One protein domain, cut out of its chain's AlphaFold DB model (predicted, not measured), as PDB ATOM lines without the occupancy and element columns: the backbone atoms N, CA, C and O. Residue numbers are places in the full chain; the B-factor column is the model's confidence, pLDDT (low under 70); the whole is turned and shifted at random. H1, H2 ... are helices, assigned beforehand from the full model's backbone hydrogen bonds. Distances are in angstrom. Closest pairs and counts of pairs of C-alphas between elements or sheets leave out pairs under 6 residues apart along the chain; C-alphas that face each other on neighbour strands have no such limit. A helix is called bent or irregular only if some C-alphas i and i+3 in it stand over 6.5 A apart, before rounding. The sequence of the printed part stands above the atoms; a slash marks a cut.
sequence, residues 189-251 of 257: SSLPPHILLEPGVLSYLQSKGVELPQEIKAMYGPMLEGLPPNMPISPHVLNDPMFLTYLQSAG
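This is residues 189 to 251 of the 257 residues of an uncharacterized protein of Candidatus Nitromaritima sp. SCGC AAA799-C22 (UniProt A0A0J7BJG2). Three longer helices are spread across a rounded domain, H2 nearest its middle, H3 to one side of it and H5 to the opposite side, with two short helical turns, H1 and H4, at the end where H2 and H5 begin. H2 and H5 run in nearly the same direction without meeting, H3 stands steeply to H2, and the stretch of residues 225 to 234 runs from the end of H3 past H2 to H4. The printed part has 63 residues with five named helices, in the order H1, H2, H3, H4, H5, and no named strand; its class is all helix. It is compact, with a radius of gyration of the C-alphas of 10.9 A, and spans 27 by 22 by 21 A.

H1 is residues 193 to 196, 4.9 A from first to last C-alpha, and begins at C-alpha 193 at (170.217, 181.132, 236.602). H2 is residues 199 to 207, 12.2 A long. H3, residues 214 to 224, is the longest helix with 11 residues and 13.6 A; it is irregular, with C-alphas 219 and 222 being 7.5 A apart, and it ends at C-alpha 224 at (160.463, 171.483, 243.890). H4 is residues 235 to 238, 4.9 A long. H5 is residues 241 to 249, 12.1 A long, and ends at C-alpha 249 at (181.246, 180.495, 251.664).

H1 touches no helix. It is close but not clearly touching to H2, where the closest C-alphas, of Leu 196 and Leu 202, are 6.8 A apart. It is likewise close but not clearly touching to H4, the closest C-alphas being those of Ile 195 and Val 237 at 6.3 A, and to H5, those of Ile 195 and Phe 243 at 7.2 A. H2 and H3 touch, with the closest C-alphas, of Pro 199 and Leu 224, 6.2 A apart. They run opposite ways at a steep tilt of 68 degrees, only just short of about perpendicular. H4 and H5 are close but not clearly touching; their closest C-alphas, of Val 237 and Phe 243, are 7.0 A apart. H2 and H5 are apart, as are H3 and H5; H2 and H4 are only just apart, at 8.1 A. In H2 and H5 every O i to N i+4 pair is within hydrogen-bond range, in H3 5 of 7 are. H1 and H4 are too short for such a pair; the one O i to N i+3 pair is within range in H1 and not in H4.

The two C-alphas farthest apart, those of Gly 226 and Pro 241, are 28.5 A from each other. The printed part has no cut. The links H1 to H2 and H4 to H5 are tight, those from H2 to H3 and from H3 to H4 are short, and no link is long. The mean pLDDT of the printed part is 83.9, and residue 226 alone is under 70.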
ATOM      1  N   SER A 189     170.695 184.347 245.833       82.50
ATOM      2  CA  SER A 189     170.206 185.105 244.671       82.50
ATOM      3  C   SER A 189     171.312 185.610 243.737       82.50
ATOM      4  O   SER A 189     171.010 186.106 242.657       82.50
ATOM      5  N   SER A 190     172.582 185.522 244.143       83.56
ATOM      6  CA  SER A 190     173.730 185.865 243.293       83.56
ATOM      7  C   SER A 190     174.195 184.707 242.409       83.56
ATOM      8  O   SER A 190     175.025 184.915 241.522       83.56
ATOM      9  N   LEU A 191     173.666 183.495 242.626       86.56
ATOM     10  CA  LEU A 191     173.992 182.359 241.778       86.56
ATOM     11  C   LEU A 191     173.409 182.544 240.368       86.56
ATOM     12  O   LEU A 191     172.275 183.003 240.212       86.56
ATOM     13  N   PRO A 192     174.169 182.165 239.328       85.00
ATOM     14  CA  PRO A 192     173.683 182.160 237.958       85.00
ATOM     15  C   PRO A 192     172.367 181.379 237.775       85.00
ATOM     16  O   PRO A 192     172.181 180.328 238.399       85.00
ATOM     17  N   PRO A 193     171.486 181.810 236.852       81.38
ATOM     18  CA  PRO A 193     170.217 181.132 236.602       81.38
ATOM     19  C   PRO A 193     170.356 179.653 236.243       81.38
ATOM     20  O   PRO A 193     169.522 178.866 236.657       81.38
ATOM     21  N   HIS A 194     171.403 179.237 235.520       83.31
ATOM     22  CA  HIS A 194     171.586 177.824 235.153       83.31
ATOM     23  C   HIS A 194     171.877 176.907 236.349       83.31
ATOM     24  O   HIS A 194     171.663 175.706 236.239       83.31
ATOM     25  N   ILE A 195     172.336 177.463 237.476       87.50
ATOM     26  CA  ILE A 195     172.462 176.746 238.754       87.50
ATOM     27  C   ILE A 195     171.115 176.751 239.484       87.50
ATOM     28  O   ILE A 195     170.684 175.719 239.985       87.50
ATOM     29  N   LEU A 196     170.428 177.899 239.518       87.25
ATOM     30  CA  LEU A 196     169.137 178.050 240.206       87.25
ATOM     31  C   LEU A 196     167.972 177.328 239.509       87.25
ATOM     32  O   LEU A 196     166.992 176.991 240.159       87.25
ATOM     33  N   LEU A 197     168.074 177.079 238.204       85.06
ATOM     34  CA  LEU A 197     167.108 176.309 237.413       85.06
ATOM     35  C   LEU A 197     167.222 174.798 237.644       85.06
ATOM     36  O   LEU A 197     166.379 174.045 237.154       85.06
ATOM     37  N   GLU A 198     168.264 174.345 238.341       86.44
ATOM     38  CA  GLU A 198     168.520 172.933 238.587       86.44
ATOM     39  C   GLU A 198     167.800 172.506 239.879       86.44
ATOM     40  O   GLU A 198     168.148 172.960 240.973       86.44
ATOM     41  N   PRO A 199     166.746 171.676 239.787       85.06
ATOM     42  CA  PRO A 199     165.937 171.338 240.954       85.06
ATOM     43  C   PRO A 199     166.721 170.530 241.998       85.06
ATOM     44  O   PRO A 199     166.483 170.711 243.191       85.06
ATOM     45  N   GLY A 200     167.690 169.710 241.574       88.56
ATOM     46  CA  GLY A 200     168.571 168.964 242.472       88.56
ATOM     47  C   GLY A 200     169.378 169.887 243.382       88.56
ATOM     48  O   GLY A 200     169.453 169.654 244.588       88.56
ATOM     49  N   VAL A 201     169.909 170.988 242.843       90.56
ATOM     50  CA  VAL A 201     170.626 172.014 243.613       90.56
ATOM     51  C   VAL A 201     169.723 172.621 244.673       90.56
ATOM     52  O   VAL A 201     170.102 172.681 245.841       90.56
ATOM     53  N   LEU A 202     168.530 173.076 244.291       89.31
ATOM     54  CA  LEU A 202     167.629 173.736 245.234       89.31
ATOM     55  C   LEU A 202     167.160 172.772 246.334       89.31
ATOM     56  O   LEU A 202     167.165 173.149 247.508       89.31
ATOM     57  N   SER A 203     166.835 171.524 245.983       87.19
ATOM     58  CA  SER A 203     166.508 170.469 246.950       87.19
ATOM     59  C   SER A 203     167.678 170.172 247.892       87.19
ATOM     60  O   SER A 203     167.485 170.086 249.107       87.19
ATOM     61  N   TYR A 204     168.906 170.091 247.369       89.44
ATOM     62  CA  TYR A 204     170.109 169.876 248.170       89.44
ATOM     63  C   TYR A 204     170.338 171.004 249.177       89.44
ATOM     64  O   TYR A 204     170.533 170.745 250.365       89.44
ATOM     65  N   LEU A 205     170.262 172.257 248.729       89.81
ATOM     66  CA  LEU A 205     170.446 173.421 249.592       89.81
ATOM     67  C   LEU A 205     169.400 173.458 250.714       89.81
ATOM     68  O   LEU A 205     169.762 173.644 251.876       89.81
ATOM     69  N   GLN A 206     168.129 173.181 250.406       86.56
ATOM     70  CA  GLN A 206     167.082 173.055 251.424       86.56
ATOM     71  C   GLN A 206     167.373 171.933 252.430       86.56
ATOM     72  O   GLN A 206     167.199 172.135 253.631       86.56
ATOM     73  N   SER A 207     167.871 170.778 251.972       86.56
ATOM     74  CA  SER A 207     168.245 169.660 252.856       86.56
ATOM     75  C   SER A 207     169.374 170.015 253.834       86.56
ATOM     76  O   SER A 207     169.465 169.441 254.918       86.56
ATOM     77  N   LYS A 208     170.215 170.991 253.473       88.25
ATOM     78  CA  LYS A 208     171.295 171.538 254.307       88.25
ATOM     79  C   LYS A 208     170.854 172.733 255.158       88.25
ATOM     80  O   LYS A 208     171.690 173.365 255.793       88.25
ATOM     81  N   GLY A 209     169.553 173.027 255.198       85.44
ATOM     82  CA  GLY A 209     168.980 174.097 256.014       85.44
ATOM     83  C   GLY A 209     169.067 175.488 255.386       85.44
ATOM     84  O   GLY A 209     168.841 176.475 256.080       85.44
ATOM     85  N   VAL A 210     169.378 175.596 254.090       87.81
ATOM     86  CA  VAL A 210     169.343 176.881 253.382       87.81
ATOM     87  C   VAL A 210     167.896 177.256 253.093       87.81
ATOM     88  O   VAL A 210     167.192 176.579 252.339       87.81
ATOM     89  N   GLU A 211     167.452 178.375 253.653       86.25
ATOM     90  CA  GLU A 211     166.157 178.940 253.302       86.25
ATOM     91  C   GLU A 211     166.208 179.576 251.913       86.25
ATOM     92  O   GLU A 211     166.987 180.493 251.651       86.25
ATOM     93  N   LEU A 212     165.339 179.113 251.010       85.25
ATOM     94  CA  LEU A 212     165.197 179.744 249.701       85.25
ATOM     95  C   LEU A 212     164.523 181.128 249.858       85.25
ATOM     96  O   LEU A 212     163.442 181.198 250.465       85.25
ATOM     97  N   PRO A 213     165.105 182.207 249.298       85.62
ATOM     98  CA  PRO A 213     164.469 183.517 249.183       85.62
ATOM     99  C   PRO A 213     163.090 183.433 248.529       85.62
ATOM    100  O   PRO A 213     162.828 182.538 247.718       85.62
ATOM    101  N   GLN A 214     162.205 184.374 248.856       82.50
ATOM    102  CA  GLN A 214     160.820 184.349 248.381       82.50
ATOM    103  C   GLN A 214     160.729 184.416 246.852       82.50
ATOM    104  O   GLN A 214     159.873 183.762 246.263       82.50
ATOM    105  N   GLU A 215     161.639 185.136 246.200       81.31
ATOM    106  CA  GLU A 215     161.724 185.246 244.743       81.31
ATOM    107  C   GLU A 215     162.050 183.891 244.105       81.31
ATOM    108  O   GLU A 215     161.426 183.491 243.125       81.31
ATOM    109  N   ILE A 216     162.983 183.150 244.706       81.69
ATOM    110  CA  ILE A 216     163.386 181.813 244.257       81.69
ATOM    111  C   ILE A 216     162.258 180.811 244.530       81.69
ATOM    112  O   ILE A 216     161.938 180.000 243.666       81.69
ATOM    113  N   LYS A 217     161.578 180.902 245.680       83.62
ATOM    114  CA  LYS A 217     160.391 180.081 245.981       83.62
ATOM    115  C   LYS A 217     159.240 180.353 245.014       83.62
ATOM    116  O   LYS A 217     158.593 179.411 244.575       83.62
ATOM    117  N   ALA A 218     158.985 181.608 244.665       81.44
ATOM    118  CA  ALA A 218     157.930 181.958 243.720       81.44
ATOM    119  C   ALA A 218     158.248 181.454 242.304       81.44
ATOM    120  O   ALA A 218     157.358 180.980 241.605       81.44
ATOM    121  N   MET A 219     159.518 181.534 241.898       74.88
ATOM    122  CA  MET A 219     159.953 181.157 240.555       74.88
ATOM    123  C   MET A 219     160.113 179.643 240.382       74.88
ATOM    124  O   MET A 219     159.727 179.101 239.349       74.88
ATOM    125  N   TYR A 220     160.638 178.958 241.397       76.88
ATOM    126  CA  TYR A 220     161.057 177.557 241.305       76.88
ATOM    127  C   TYR A 220     160.344 176.634 242.294       76.88
ATOM    128  O   TYR A 220     160.433 175.421 242.158       76.88
ATOM    129  N   GLY A 221     159.587 177.151 243.264       74.50
ATOM    130  CA  GLY A 221     158.829 176.343 244.229       74.50
ATOM    131  C   GLY A 221     157.921 175.289 243.581       74.50
ATOM    132  O   GLY A 221     158.000 174.129 243.986       74.50
ATOM    133  N   PRO A 222     157.153 175.619 242.521       76.75
ATOM    134  CA  PRO A 222     156.378 174.622 241.778       76.75
ATOM    135  C   PRO A 222     157.231 173.524 241.125       76.75
ATOM    136  O   PRO A 222     156.712 172.452 240.812       76.75
ATOM    137  N   MET A 223     158.524 173.774 240.885       72.00
ATOM    138  CA  MET A 223     159.450 172.755 240.391       72.00
ATOM    139  C   MET A 223     159.887 171.794 241.503       72.00
ATOM    140  O   MET A 223     160.112 170.621 241.232       72.00
ATOM    141  N   LEU A 224     159.958 172.260 242.752       74.94
ATOM    142  CA  LEU A 224     160.463 171.483 243.890       74.94
ATOM    143  C   LEU A 224     159.400 170.622 244.583       74.94
ATOM    144  O   LEU A 224     159.731 169.633 245.234       74.94
ATOM    145  N   GLU A 225     158.124 170.993 244.476       76.94
ATOM    146  CA  GLU A 225     157.029 170.414 245.264       76.94
ATOM    147  C   GLU A 225     156.833 168.912 245.032       76.94
ATOM    148  O   GLU A 225     156.127 168.540 244.113       76.94
ATOM    149  N   GLY A 226     157.363 168.031 245.882       68.88
ATOM    150  CA  GLY A 226     157.214 166.570 245.771       68.88
ATOM    151  C   GLY A 226     158.292 165.889 244.920       68.88
ATOM    152  O   GLY A 226     158.092 164.762 244.462       68.88
ATOM    153  N   LEU A 227     159.405 166.579 244.668       72.94
ATOM    154  CA  LEU A 227     160.655 165.941 244.269       72.94
ATOM    155  C   LEU A 227     161.299 165.229 245.470       72.94
ATOM    156  O   LEU A 227     161.073 165.629 246.617       72.94
ATOM    157  N   PRO A 228     162.100 164.172 245.237       71.25
ATOM    158  CA  PRO A 228     162.807 163.499 246.317       71.25
ATOM    159  C   PRO A 228     163.859 164.430 246.953       71.25
ATOM    160  O   PRO A 228     164.512 165.195 246.244       71.25
ATOM    161  N   PRO A 229     164.082 164.351 248.279       70.88
ATOM    162  CA  PRO A 229     165.039 165.216 248.980       70.88
ATOM    163  C   PRO A 229     166.502 164.981 248.563       70.88
ATOM    164  O   PRO A 229     167.345 165.842 248.782       70.88
ATOM    165  N   ASN A 230     166.806 163.831 247.959       76.62
ATOM    166  CA  ASN A 230     168.128 163.425 247.474       76.62
ATOM    167  C   ASN A 230     168.216 163.431 245.938       76.62
ATOM    168  O   ASN A 230     168.883 162.576 245.355       76.62
ATOM    169  N   MET A 231     167.501 164.343 245.279       80.50
ATOM    170  CA  MET A 231     167.535 164.453 243.826       80.50
ATOM    171  C   MET A 231     168.982 164.651 243.319       80.50
ATOM    172  O   MET A 231     169.702 165.487 243.873       80.50
ATOM    173  N   PRO A 232     169.423 163.906 242.285       82.88
ATOM    174  CA  PRO A 232     170.774 164.044 241.758       82.88
ATOM    175  C   PRO A 232     170.990 165.433 241.159       82.88
ATOM    176  O   PRO A 232     170.110 165.971 240.488       82.88
ATOM    177  N   ILE A 233     172.187 165.977 241.377       87.25
ATOM    178  CA  ILE A 233     172.629 167.232 240.767       87.25
ATOM    179  C   ILE A 233     173.411 166.906 239.502       87.25
ATOM    180  O   ILE A 233     174.313 166.065 239.494       87.25
ATOM    181  N   SER A 234     173.092 167.611 238.427       82.56
ATOM    182  CA  SER A 234     173.762 167.471 237.140       82.56
ATOM    183  C   SER A 234     175.290 167.652 237.259       82.56
ATOM    184  O   SER A 234     175.743 168.645 237.837       82.56
ATOM    185  N   PRO A 235     176.120 166.790 236.629       83.19
ATOM    186  CA  PRO A 235     177.584 166.880 236.714       83.19
ATOM    187  C   PRO A 235     178.173 168.229 236.285       83.19
ATOM    188  O   PRO A 235     179.218 168.639 236.783       83.19
ATOM    189  N   HIS A 236     177.510 168.939 235.367       84.06
ATOM    190  CA  HIS A 236     177.920 170.283 234.960       84.06
ATOM    191  C   HIS A 236     177.832 171.289 236.118       84.06
ATOM    192  O   HIS A 236     178.681 172.164 236.229       84.06
ATOM    193  N   VAL A 237     176.822 171.162 236.981       88.00
ATOM    194  CA  VAL A 237     176.636 172.058 238.128       88.00
ATOM    195  C   VAL A 237     177.501 171.633 239.310       88.00
ATOM    196  O   VAL A 237     178.080 172.493 239.965       88.00
ATOM    197  N   LEU A 238     177.686 170.324 239.530       89.31
ATOM    198  CA  LEU A 238     178.618 169.806 240.546       89.31
ATOM    199  C   LEU A 238     180.043 170.356 240.387       89.31
ATOM    200  O   LEU A 238     180.743 170.550 241.376       89.31
ATOM    201  N   ASN A 239     180.460 170.618 239.148       88.00
ATOM    202  CA  ASN A 239     181.783 171.151 238.827       88.00
ATOM    203  C   ASN A 239     181.785 172.668 238.558       88.00
ATOM    204  O   ASN A 239     182.804 173.204 238.119       88.00
ATOM    205  N   ASP A 240     180.670 173.371 238.782       89.56
ATOM    206  CA  ASP A 240     180.579 174.804 238.507       89.56
ATOM    207  C   ASP A 240     181.318 175.613 239.596       89.56
ATOM    208  O   ASP A 240     181.012 175.483 240.789       89.56
ATOM    209  N   PRO A 241     182.279 176.480 239.222       87.19
ATOM    210  CA  PRO A 241     183.083 177.223 240.188       87.19
ATOM    211  C   PRO A 241     182.256 178.190 241.044       87.19
ATOM    212  O   PRO A 241     182.595 178.409 242.209       87.19
ATOM    213  N   MET A 242     181.169 178.757 240.511       88.62
ATOM    214  CA  MET A 242     180.295 179.665 241.259       88.62
ATOM    215  C   MET A 242     179.486 178.904 242.306       88.62
ATOM    216  O   MET A 242     179.344 179.377 243.433       88.62
ATOM    217  N   PHE A 243     179.008 177.706 241.961       90.81
ATOM    218  CA  PHE A 243     178.300 176.847 242.905       90.81
ATOM    219  C   PHE A 243     179.218 176.380 244.041       90.81
ATOM    220  O   PHE A 243     178.874 176.536 245.212       90.81
ATOM    221  N   LEU A 244     180.422 175.899 243.719       90.31
ATOM    222  CA  LEU A 244     181.398 175.464 244.726       90.31
ATOM    223  C   LEU A 244     181.841 176.610 245.646       90.31
ATOM    224  O   LEU A 244     181.925 176.424 246.860       90.31
ATOM    225  N   THR A 245     182.063 177.808 245.091       88.50
ATOM    226  CA  THR A 245     182.403 179.006 245.881       88.50
ATOM    227  C   THR A 245     181.283 179.364 246.852       88.50
ATOM    228  O   THR A 245     181.545 179.666 248.017       88.50
ATOM    229  N   TYR A 246     180.027 179.294 246.402       90.38
ATOM    230  CA  TYR A 246     178.874 179.524 247.266       90.38
ATOM    231  C   TYR A 246     178.823 178.514 248.418       90.38
ATOM    232  O   TYR A 246     178.774 178.938 249.573       90.38
ATOM    233  N   LEU A 247     178.913 177.209 248.131       90.62
ATOM    234  CA  LEU A 247     178.894 176.158 249.157       90.62
ATOM    235  C   LEU A 247     179.997 176.367 250.199       90.62
ATOM    236  O   LEU A 247     179.724 176.362 251.398       90.62
ATOM    237  N   GLN A 248     181.218 176.653 249.741       88.81
ATOM    238  CA  GLN A 248     182.348 176.948 250.614       88.81
ATOM    239  C   GLN A 248     182.087 178.180 251.494       88.81
ATOM    240  O   GLN A 248     182.339 178.134 252.696       88.81
ATOM    241  N   SER A 249     181.558 179.265 250.920       85.44
ATOM    242  CA  SER A 249     181.246 180.495 251.664       85.44
ATOM    243  C   SER A 249     180.112 180.316 252.678       85.44
ATOM    244  O   SER A 249     180.111 180.966 253.720       85.44
ATOM    245  N   ALA A 250     179.171 179.415 252.391       84.69
ATOM    246  CA  ALA A 250     178.040 179.089 253.248       84.69
ATOM    247  C   ALA A 250     178.375 178.021 254.307       84.69
ATOM    248  O   ALA A 250     177.522 177.692 255.128       84.69
ATOM    249  N   GLY A 251     179.593 177.461 254.294       86.25
ATOM    250  CA  GLY A 251     179.986 176.366 255.185       86.25
ATOM    251  C   GLY A 251     179.247 175.053 254.900       86.25
ATOM    252  O   GLY A 251     179.094 174.225 255.796       86.25
TER     253      GLY A 251